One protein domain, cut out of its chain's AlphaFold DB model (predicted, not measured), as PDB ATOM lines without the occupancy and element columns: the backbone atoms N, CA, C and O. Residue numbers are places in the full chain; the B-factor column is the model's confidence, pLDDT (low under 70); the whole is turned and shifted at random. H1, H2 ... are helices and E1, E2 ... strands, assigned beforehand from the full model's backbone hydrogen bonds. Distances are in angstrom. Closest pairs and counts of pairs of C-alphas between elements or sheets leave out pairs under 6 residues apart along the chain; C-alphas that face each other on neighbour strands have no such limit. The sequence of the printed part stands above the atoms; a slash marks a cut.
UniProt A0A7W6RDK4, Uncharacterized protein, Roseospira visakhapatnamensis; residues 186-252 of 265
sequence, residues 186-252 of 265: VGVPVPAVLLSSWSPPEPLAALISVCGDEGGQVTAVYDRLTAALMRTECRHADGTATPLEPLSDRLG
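AT A GLANCE: This is residues 186 to 252 of the 265 residues of an uncharacterized protein of Roseospira visakhapatnamensis (UniProt A0A7W6RDK4). A strongly twisted sheet of four strands has H2 and H3 over one face and no named helix on the other, two layers in all. H2 covers the sheet near the start of E2 and the end of E3, H3 packs on E3, and the short H1 lies off the sheet, near H2. The 67 printed residues hold three named helices and four named strands, in the order E1 H1 H2 E2 E3 E4 H3; the sheet, in the order E1, E2, E3, E4, is antiparallel throughout, and the class is mixed. The whole is compact, with a radius of gyration of the C-alphas of 11.4 A, and spans 33 by 28 by 19 A.

HOW THE PARTS SIT: E1, residues 186 to 189, is an edge strand, antiparallel to E2, residues 217 to 223, at 149 degrees; N 188 and O 220 are within hydrogen-bond range at 2.8 A. E2 and E3, residues 229 to 235, form a hairpin at 153 degrees, with N 219 and O 233 2.8 A apart. E3 and E4, residues 241 to 243, form another at 128 degrees, with N 234 and O 242 2.8 A apart. E2, E3 and E4 make a meander, each strand the antiparallel neighbour of the one before. H1, residues 192 to 196, is not on the sheet. H2, residues 202 to 213, is near H1, with 5 pairs of C-alphas within 10 A. H2 is on the sheet, over E2 and only just over E3, on which 3 of its C-alphas fall; its closest C-alpha pair with E3 is Cys 211 and Cys 234, 5.8 A. H3, residues 245 to 250, is on the same face, over E3, at a height over the sheet of 7.5 A; the closest C-alphas are those of Arg 231 and Ser 248, 5.1 A. H2 and H3 are close but not clearly touching, the C-alphas of Leu 204 and Pro 246 being closest at 6.5 A. Every O i to N i+4 pair is within hydrogen-bond range in H1 and H2, and 1 of 2 in H3.

IN THESE COORDINATES: E1 begins at C-alpha 186 (45.220, 5.841, -39.470). H2 is 16.2 A long from C-alpha 202 (27.663, 27.412, -42.729), E2 18.9 A and E3 16.1 A. H3 ends at C-alpha 250 (31.074, 15.616, -47.578).

THE WHOLE: The C-alphas of Glu 202 and Leu 225 are the two farthest apart, at 33.7 A. The printed part has no cut, and its six links between named elements are tight. The mean pLDDT of the printed part is 80.4; residues 193 to 194, 196 to 197 and 239 are under 70.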
ATOM      1  N   VAL A 186      44.205   4.781 -39.496       82.25
ATOM      2  CA  VAL A 186      45.220   5.841 -39.470       82.25
ATOM      3  C   VAL A 186      44.533   7.200 -39.515       82.25
ATOM      4  O   VAL A 186      43.833   7.521 -40.472       82.25
ATOM      5  N   GLY A 187      44.757   8.009 -38.480       82.19
ATOM      6  CA  GLY A 187      44.342   9.408 -38.448       82.19
ATOM      7  C   GLY A 187      45.357  10.300 -39.160       82.19
ATOM      8  O   GLY A 187      46.534  10.309 -38.804       82.19
ATOM      9  N   VAL A 188      44.900  11.065 -40.147       83.81
ATOM     10  CA  VAL A 188      45.687  12.053 -40.886       83.81
ATOM     11  C   VAL A 188      45.120  13.448 -40.605       83.81
ATOM     12  O   VAL A 188      43.931  13.671 -40.849       83.81
ATOM     13  N   PRO A 189      45.921  14.405 -40.103       84.50
ATOM     14  CA  PRO A 189      45.439  15.759 -39.856       84.50
ATOM     15  C   PRO A 189      45.034  16.420 -41.176       84.50
ATOM     16  O   PRO A 189      45.787  16.384 -42.152       84.50
ATOM     17  N   VAL A 190      43.855  17.041 -41.210       81.19
ATOM     18  CA  VAL A 190      43.374  17.766 -42.389       81.19
ATOM     19  C   VAL A 190      44.005  19.163 -42.390       81.19
ATOM     20  O   VAL A 190      43.773  19.938 -41.459       81.19
ATOM     21  N   PRO A 191      44.806  19.530 -43.408       75.50
ATOM     22  CA  PRO A 191      45.425  20.846 -43.476       75.50
ATOM     23  C   PRO A 191      44.387  21.973 -43.496       75.50
ATOM     24  O   PRO A 191      43.429  21.934 -44.270       75.50
ATOM     25  N   ALA A 192      44.634  23.043 -42.735       70.06
ATOM     26  CA  ALA A 192      43.778  24.235 -42.715       70.06
ATOM     27  C   ALA A 192      43.604  24.881 -44.106       70.06
ATOM     28  O   ALA A 192      42.573  25.486 -44.401       70.06
ATOM     29  N   VAL A 193      44.586  24.708 -44.998       68.69
ATOM     30  CA  VAL A 193      44.512  25.154 -46.398       68.69
ATOM     31  C   VAL A 193      43.410  24.412 -47.163       68.69
ATOM     32  O   VAL A 193      42.647  25.043 -47.888       68.69
ATOM     33  N   LEU A 194      43.262  23.098 -46.952       69.00
ATOM     34  CA  LEU A 194      42.177  22.325 -47.566       69.00
ATOM     35  C   LEU A 194      40.817  22.723 -46.988       69.00
ATOM     36  O   LEU A 194      39.837  22.814 -47.722       69.00
ATOM     37  N   LEU A 195      40.767  23.028 -45.687       71.00
ATOM     38  CA  LEU A 195      39.541  23.463 -45.015       71.00
ATOM     39  C   LEU A 195      39.091  24.874 -45.430       71.00
ATOM     40  O   LEU A 195      37.902  25.176 -45.353       71.00
ATOM     41  N   SER A 196      40.006  25.720 -45.906       67.81
ATOM     42  CA  SER A 196      39.715  27.092 -46.350       67.81
ATOM     43  C   SER A 196      39.481  27.212 -47.858       67.81
ATOM     44  O   SER A 196      38.753  28.106 -48.287       67.81
ATOM     45  N   SER A 197      40.007  26.291 -48.674       69.19
ATOM     46  CA  SER A 197      39.904  26.359 -50.143       69.19
ATOM     47  C   SER A 197      38.511  26.080 -50.719       69.19
ATOM     48  O   SER A 197      38.264  26.349 -51.890       69.19
ATOM     49  N   TRP A 198      37.610  25.506 -49.928       71.19
ATOM     50  CA  TRP A 198      36.367  24.892 -50.411       71.19
ATOM     51  C   TRP A 198      35.081  25.540 -49.879       71.19
ATOM     52  O   TRP A 198      34.006  24.994 -50.122       71.19
ATOM     53  N   SER A 199      35.186  26.682 -49.180       71.38
ATOM     54  CA  SER A 199      34.063  27.440 -48.594       71.38
ATOM     55  C   SER A 199      32.967  26.516 -48.033       71.38
ATOM     56  O   SER A 199      31.901  26.380 -48.647       71.38
ATOM     57  N   PRO A 200      33.235  25.814 -46.914       72.38
ATOM     58  CA  PRO A 200      32.280  24.865 -46.359       72.38
ATOM     59  C   PRO A 200      30.944  25.567 -46.058       72.38
ATOM     60  O   PRO A 200      30.944  26.732 -45.655       72.38
ATOM     61  N   PRO A 201      29.799  24.891 -46.264       77.06
ATOM     62  CA  PRO A 201      28.498  25.447 -45.922       77.06
ATOM     63  C   PRO A 201      28.472  25.800 -44.433       77.06
ATOM     64  O   PRO A 201      29.125  25.137 -43.627       77.06
ATOM     65  N   GLU A 202      27.694  26.819 -44.073       74.50
ATOM     66  CA  GLU A 202      27.663  27.412 -42.729       74.50
ATOM     67  C   GLU A 202      27.670  26.417 -41.549       74.50
ATOM     68  O   GLU A 202      28.495  26.595 -40.651       74.50
ATOM     69  N   PRO A 203      26.860  25.331 -41.530       74.56
ATOM     70  CA  PRO A 203      26.875  24.403 -40.397       74.56
ATOM     71  C   PRO A 203      28.196  23.635 -40.269       74.56
ATOM     72  O   PRO A 203      28.610  23.286 -39.169       74.56
ATOM     73  N   LEU A 204      28.887  23.387 -41.382       78.94
ATOM     74  CA  LEU A 204      30.162  22.681 -41.389       78.94
ATOM     75  C   LEU A 204      31.320  23.606 -41.006       78.94
ATOM     76  O   LEU A 204      32.219  23.199 -40.273       78.94
ATOM     77  N   ALA A 205      31.278  24.856 -41.477       79.81
ATOM     78  CA  ALA A 205      32.242  25.881 -41.099       79.81
ATOM     79  C   ALA A 205      32.247  26.102 -39.576       79.81
ATOM     80  O   ALA A 205      33.320  26.155 -38.979       79.81
ATOM     81  N   ALA A 206      31.061  26.140 -38.958       81.94
ATOM     82  CA  ALA A 206      30.900  26.275 -37.512       81.94
ATOM     83  C   ALA A 206      31.480  25.084 -36.726       81.94
ATOM     84  O   ALA A 206      32.119  25.272 -35.698       81.94
ATOM     85  N   LEU A 207      31.311  23.850 -37.210       82.12
ATOM     86  CA  LEU A 207      31.877  22.664 -36.549       82.12
ATOM     87  C   LEU A 207      33.410  22.637 -36.614       82.12
ATOM     88  O   LEU A 207      34.073  22.273 -35.644       82.12
ATOM     89  N   ILE A 208      33.974  23.044 -37.752       83.88
ATOM     90  CA  ILE A 208      35.425  23.155 -37.927       83.88
ATOM     91  C   ILE A 208      35.991  24.257 -37.024       83.88
ATOM     92  O   ILE A 208      37.040  24.051 -36.416       83.88
ATOM     93  N   SER A 209      35.309  25.405 -36.915       83.88
ATOM     94  CA  SER A 209      35.758  26.492 -36.040       83.88
ATOM     95  C   SER A 209      35.684  26.101 -34.568       83.88
ATOM     96  O   SER A 209      36.672  26.284 -33.873       83.88
ATOM     97  N   VAL A 210      34.591  25.467 -34.120       86.12
ATOM     98  CA  VAL A 210      34.461  24.965 -32.737       86.12
ATOM     99  C   VAL A 210      35.589  23.991 -32.400       86.12
ATOM    100  O   VAL A 210      36.224  24.137 -31.363       86.12
ATOM    101  N   CYS A 211      35.902  23.059 -33.306       85.44
ATOM    102  CA  CYS A 211      37.028  22.147 -33.120       85.44
ATOM    103  C   CYS A 211      38.356  22.896 -32.914       85.44
ATOM    104  O   CYS A 211      39.130  22.546 -32.029       85.44
ATOM    105  N   GLY A 212      38.616  23.940 -33.707       84.38
ATOM    106  CA  GLY A 212      39.814  24.766 -33.553       84.38
ATOM    107  C   GLY A 212      39.818  25.603 -32.269       84.38
ATOM    108  O   GLY A 212      40.853  25.699 -31.612       84.38
ATOM    109  N   ASP A 213      38.671  26.170 -31.894       83.94
ATOM    110  CA  ASP A 213      38.505  27.017 -30.706       83.94
ATOM    111  C   ASP A 213      38.676  26.219 -29.398       83.94
ATOM    112  O   ASP A 213      39.205  26.741 -28.417       83.94
ATOM    113  N   GLU A 214      38.302  24.934 -29.396       84.06
ATOM    114  CA  GLU A 214      38.538  23.989 -28.291       84.06
ATOM    115  C   GLU A 214      39.989  23.458 -28.246       84.06
ATOM    116  O   GLU A 214      40.359  22.691 -27.355       84.06
ATOM    117  N   GLY A 215      40.849  23.891 -29.177       80.38
ATOM    118  CA  GLY A 215      42.238  23.437 -29.287       80.38
ATOM    119  C   GLY A 215      42.386  22.053 -29.924       80.38
ATOM    120  O   GLY A 215      43.429  21.409 -29.780       80.38
ATOM    121  N   GLY A 216      41.347  21.582 -30.610       85.06
ATOM    122  CA  GLY A 216      41.332  20.338 -31.358       85.06
ATOM    123  C   GLY A 216      41.864  20.479 -32.786       85.06
ATOM    124  O   GLY A 216      41.977  21.561 -33.364       85.06
ATOM    125  N   GLN A 217      42.196  19.336 -33.378       87.62
ATOM    126  CA  GLN A 217      42.656  19.212 -34.752       87.62
ATOM    127  C   GLN A 217      41.733  18.295 -35.549       87.62
ATOM    128  O   GLN A 217      41.568  17.109 -35.248       87.62
ATOM    129  N   VAL A 218      41.180  18.844 -36.630       87.25
ATOM    130  CA  VAL A 218      40.400  18.082 -37.606       87.25
ATOM    131  C   VAL A 218      41.282  16.993 -38.213       87.25
ATOM    132  O   VAL A 218      42.321  17.270 -38.814       87.25
ATOM    133  N   THR A 219      40.852  15.749 -38.058       88.19
ATOM    134  CA  THR A 219      41.580  14.550 -38.462       88.19
ATOM    135  C   THR A 219      40.670  13.673 -39.312       88.19
ATOM    136  O   THR A 219      39.542  13.371 -38.927       88.19
ATOM    137  N   ALA A 220      41.156  13.264 -40.479       85.56
ATOM    138  CA  ALA A 220      40.516  12.269 -41.323       85.56
ATOM    139  C   ALA A 220      41.054  10.882 -40.969       85.56
ATOM    140  O   ALA A 220      42.264  10.669 -40.941       85.56
ATOM    141  N   VAL A 221      40.162   9.945 -40.672       86.56
ATOM    142  CA  VAL A 221      40.504   8.573 -40.302       86.56
ATOM    143  C   VAL A 221      40.335   7.687 -41.520       86.56
ATOM    144  O   VAL A 221      39.242   7.599 -42.075       86.56
ATOM    145  N   TYR A 222      41.411   7.019 -41.912       82.00
ATOM    146  CA  TYR A 222      41.445   6.104 -43.044       82.00
ATOM    147  C   TYR A 222      41.619   4.665 -42.574       82.00
ATOM    148  O   TYR A 222      42.368   4.403 -41.631       82.00
ATOM    149  N   ASP A 223      40.977   3.730 -43.267       81.50
ATOM    150  CA  ASP A 223      41.319   2.316 -43.176       81.50
ATOM    151  C   ASP A 223      42.701   2.107 -43.801       81.50
ATOM    152  O   ASP A 223      42.986   2.542 -44.920       81.50
ATOM    153  N   ARG A 224      43.592   1.459 -43.061       75.38
ATOM    154  CA  ARG A 224      44.994   1.341 -43.453       75.38
ATOM    155  C   ARG A 224      45.219   0.396 -44.631       75.38
ATOM    156  O   ARG A 224      46.199   0.567 -45.354       75.38
ATOM    157  N   LEU A 225      44.371  -0.616 -44.793       75.69
ATOM    158  CA  LEU A 225      44.529  -1.650 -45.820       75.69
ATOM    159  C   LEU A 225      43.969  -1.189 -47.163       75.69
ATOM    160  O   LEU A 225      44.538  -1.479 -48.213       75.69
ATOM    161  N   THR A 226      42.854  -0.470 -47.121       80.00
ATOM    162  CA  THR A 226      42.090  -0.053 -48.300       80.00
ATOM    163  C   THR A 226      42.302   1.414 -48.659       80.00
ATOM    164  O   THR A 226      41.897   1.831 -49.743       80.00
ATOM    165  N   ALA A 227      42.922   2.199 -47.769       77.12
ATOM    166  CA  ALA A 227      43.025   3.656 -47.858       77.12
ATOM    167  C   ALA A 227      41.660   4.358 -48.000       77.12
ATOM    168  O   ALA A 227      41.591   5.514 -48.425       77.12
ATOM    169  N   ALA A 228      40.569   3.675 -47.644       82.56
ATOM    170  CA  ALA A 228      39.236   4.248 -47.656       82.56
ATOM    171  C   ALA A 228      39.099   5.240 -46.500       82.56
ATOM    172  O   ALA A 228      39.470   4.937 -45.365       82.56
ATOM    173  N   LEU A 229      38.566   6.430 -46.779       82.44
ATOM    174  CA  LEU A 229      38.170   7.356 -45.724       82.44
ATOM    175  C   LEU A 229      37.037   6.706 -44.934       82.44
ATOM    176  O   LEU A 229      36.034   6.355 -45.534       82.44
ATOM    177  N   MET A 230      37.182   6.566 -43.623       84.38
ATOM    178  CA  MET A 230      36.190   5.929 -42.752       84.38
ATOM    179  C   MET A 230      35.324   6.962 -42.039       84.38
ATOM    180  O   MET A 230      34.109   6.819 -41.973       84.38
ATOM    181  N   ARG A 231      35.952   8.001 -41.484       86.75
ATOM    182  CA  ARG A 231      35.276   9.093 -40.770       86.75
ATOM    183  C   ARG A 231      36.197  10.296 -40.643       86.75
ATOM    184  O   ARG A 231      37.393  10.214 -40.910       86.75
ATOM    185  N   THR A 232      35.654  11.401 -40.169       87.50
ATOM    186  CA  THR A 232      36.428  12.544 -39.691       87.50
ATOM    187  C   THR A 232      36.061  12.859 -38.254       87.50
ATOM    188  O   THR A 232      34.932  12.633 -37.821       87.50
ATOM    189  N   GLU A 233      37.031  13.350 -37.501       90.75
ATOM    190  CA  GLU A 233      36.895  13.621 -36.076       90.75
ATOM    191  C   GLU A 233      37.757  14.818 -35.675       90.75
ATOM    192  O   GLU A 233      38.798  15.099 -36.270       90.75
ATOM    193  N   CYS A 234      37.303  15.546 -34.666       89.44
ATOM    194  CA  CYS A 234      38.079  16.552 -33.971       89.44
ATOM    195  C   CYS A 234      38.896  15.860 -32.880       89.44
ATOM    196  O   CYS A 234      38.308  15.332 -31.936       89.44
ATOM    197  N   ARG A 235      40.225  15.821 -33.015       87.38
ATOM    198  CA  ARG A 235      41.127  15.205 -32.029       87.38
ATOM    199  C   ARG A 235      41.779  16.254 -31.146       87.38
ATOM    200  O   ARG A 235      42.391  17.183 -31.661       87.38
ATOM    201  N   HIS A 236      41.737  16.053 -29.839       84.81
ATOM    202  CA  HIS A 236      42.412  16.912 -28.872       84.81
ATOM    203  C   HIS A 236      43.739  16.299 -28.407       84.81
ATOM    204  O   HIS A 236      43.985  15.097 -28.538       84.81
ATOM    205  N   ALA A 237      44.608  17.138 -27.840       73.50
ATOM    206  CA  ALA A 237      45.919  16.724 -27.332       73.50
ATOM    207  C   ALA A 237      45.839  15.717 -26.166       73.50
ATOM    208  O   ALA A 237      46.798  14.994 -25.906       73.50
ATOM    209  N   ASP A 238      44.698  15.651 -25.478       77.75
ATOM    210  CA  ASP A 238      44.416  14.689 -24.408       77.75
ATOM    211  C   ASP A 238      43.998  13.297 -24.930       77.75
ATOM    212  O   ASP A 238      43.816  12.367 -24.141       77.75
ATOM    213  N   GLY A 239      43.887  13.136 -26.253       68.25
ATOM    214  CA  GLY A 239      43.489  11.896 -26.915       68.25
ATOM    215  C   GLY A 239      41.977  11.712 -27.047       68.25
ATOM    216  O   GLY A 239      41.549  10.685 -27.576       68.25
ATOM    217  N   THR A 240      41.168  12.676 -26.601       81.00
ATOM    218  CA  THR A 240      39.728  12.669 -26.868       81.00
ATOM    219  C   THR A 240      39.459  12.970 -28.342       81.00
ATOM    220  O   THR A 240      40.187  13.726 -28.993       81.00
ATOM    221  N   ALA A 241      38.417  12.341 -28.885       84.69
ATOM    222  CA  ALA A 241      38.005  12.519 -30.268       84.69
ATOM    223  C   ALA A 241      36.486  12.690 -30.348       84.69
ATOM    224  O   ALA A 241      35.739  11.861 -29.823       84.69
ATOM    225  N   THR A 242      36.045  13.744 -31.030       87.50
ATOM    226  CA  THR A 242      34.626  14.023 -31.277       87.50
ATOM    227  C   THR A 242      34.339  13.830 -32.765       87.50
ATOM    228  O   THR A 242      35.011  14.457 -33.585       87.50
ATOM    229  N   PRO A 243      33.381  12.980 -33.162       86.31
ATOM    230  CA  PRO A 243      33.097  12.742 -34.573       86.31
ATOM    231  C   PRO A 243      32.578  14.012 -35.264       86.31
ATOM    232  O   PRO A 243      31.763  14.754 -34.720       86.31
ATOM    233  N   LEU A 244      33.040  14.239 -36.493       86.19
ATOM    234  CA  LEU A 244      32.594  15.306 -37.388       86.19
ATOM    235  C   LEU A 244      31.803  14.671 -38.542       86.19
ATOM    236  O   LEU A 244      32.229  14.652 -39.696       86.19
ATOM    237  N   GLU A 245      30.641  14.094 -38.238       83.12
ATOM    238  CA  GLU A 245      29.819  13.363 -39.219       83.12
ATOM    239  C   GLU A 245      29.511  14.186 -40.488       83.12
ATOM    240  O   GLU A 245      29.788  13.689 -41.580       83.12
ATOM    241  N   PRO A 246      29.113  15.477 -40.402       81.94
ATOM    242  CA  PRO A 246      28.824  16.273 -41.600       81.94
ATOM    243  C   PRO A 246      30.047  16.511 -42.497       81.94
ATOM    244  O   PRO A 246      29.910  16.774 -43.694       81.94
ATOM    245  N   LEU A 247      31.254  16.449 -41.925       79.31
ATOM    246  CA  LEU A 247      32.505  16.538 -42.676       79.31
ATOM    247  C   LEU A 247      32.826  15.202 -43.361       79.31
ATOM    248  O   LEU A 247      33.294  15.191 -44.499       79.31
ATOM    249  N   SER A 248      32.517  14.093 -42.693       81.81
ATOM    250  CA  SER A 248      32.706  12.728 -43.194       81.81
ATOM    251  C   SER A 248      31.868  12.481 -44.449       81.81
ATOM    252  O   SER A 248      32.417  12.080 -45.476       81.81
ATOM    253  N   ASP A 249      30.579  12.831 -44.408       78.94
ATOM    254  CA  ASP A 249      29.660  12.699 -45.547       78.94
ATOM    255  C   ASP A 249      30.142  13.497 -46.761       78.94
ATOM    256  O   ASP A 249      30.099  13.043 -47.906       78.94
ATOM    257  N   ARG A 250      30.645  14.708 -46.513       76.06
ATOM    258  CA  ARG A 250      31.074  15.616 -47.578       76.06
ATOM    259  C   ARG A 250      32.405  15.209 -48.206       76.06
ATOM    260  O   ARG A 250      32.629  15.500 -49.378       76.06
ATOM    261  N   LEU A 251      33.278  14.551 -47.444       76.50
ATOM    262  CA  LEU A 251      34.542  13.996 -47.931       76.50
ATOM    263  C   LEU A 251      34.385  12.588 -48.531       76.50
ATOM    264  O   LEU A 251      35.365  12.028 -49.020       76.50
ATOM    265  N   GLY A 252      33.165  12.041 -48.546       71.56
ATOM    266  CA  GLY A 252      32.856  10.761 -49.182       71.56
ATOM    267  C   GLY A 252      33.217   9.545 -48.333       71.56
ATOM    268  O   GLY A 252      33.524   8.493 -48.893       71.56
TER     269      GLY A 252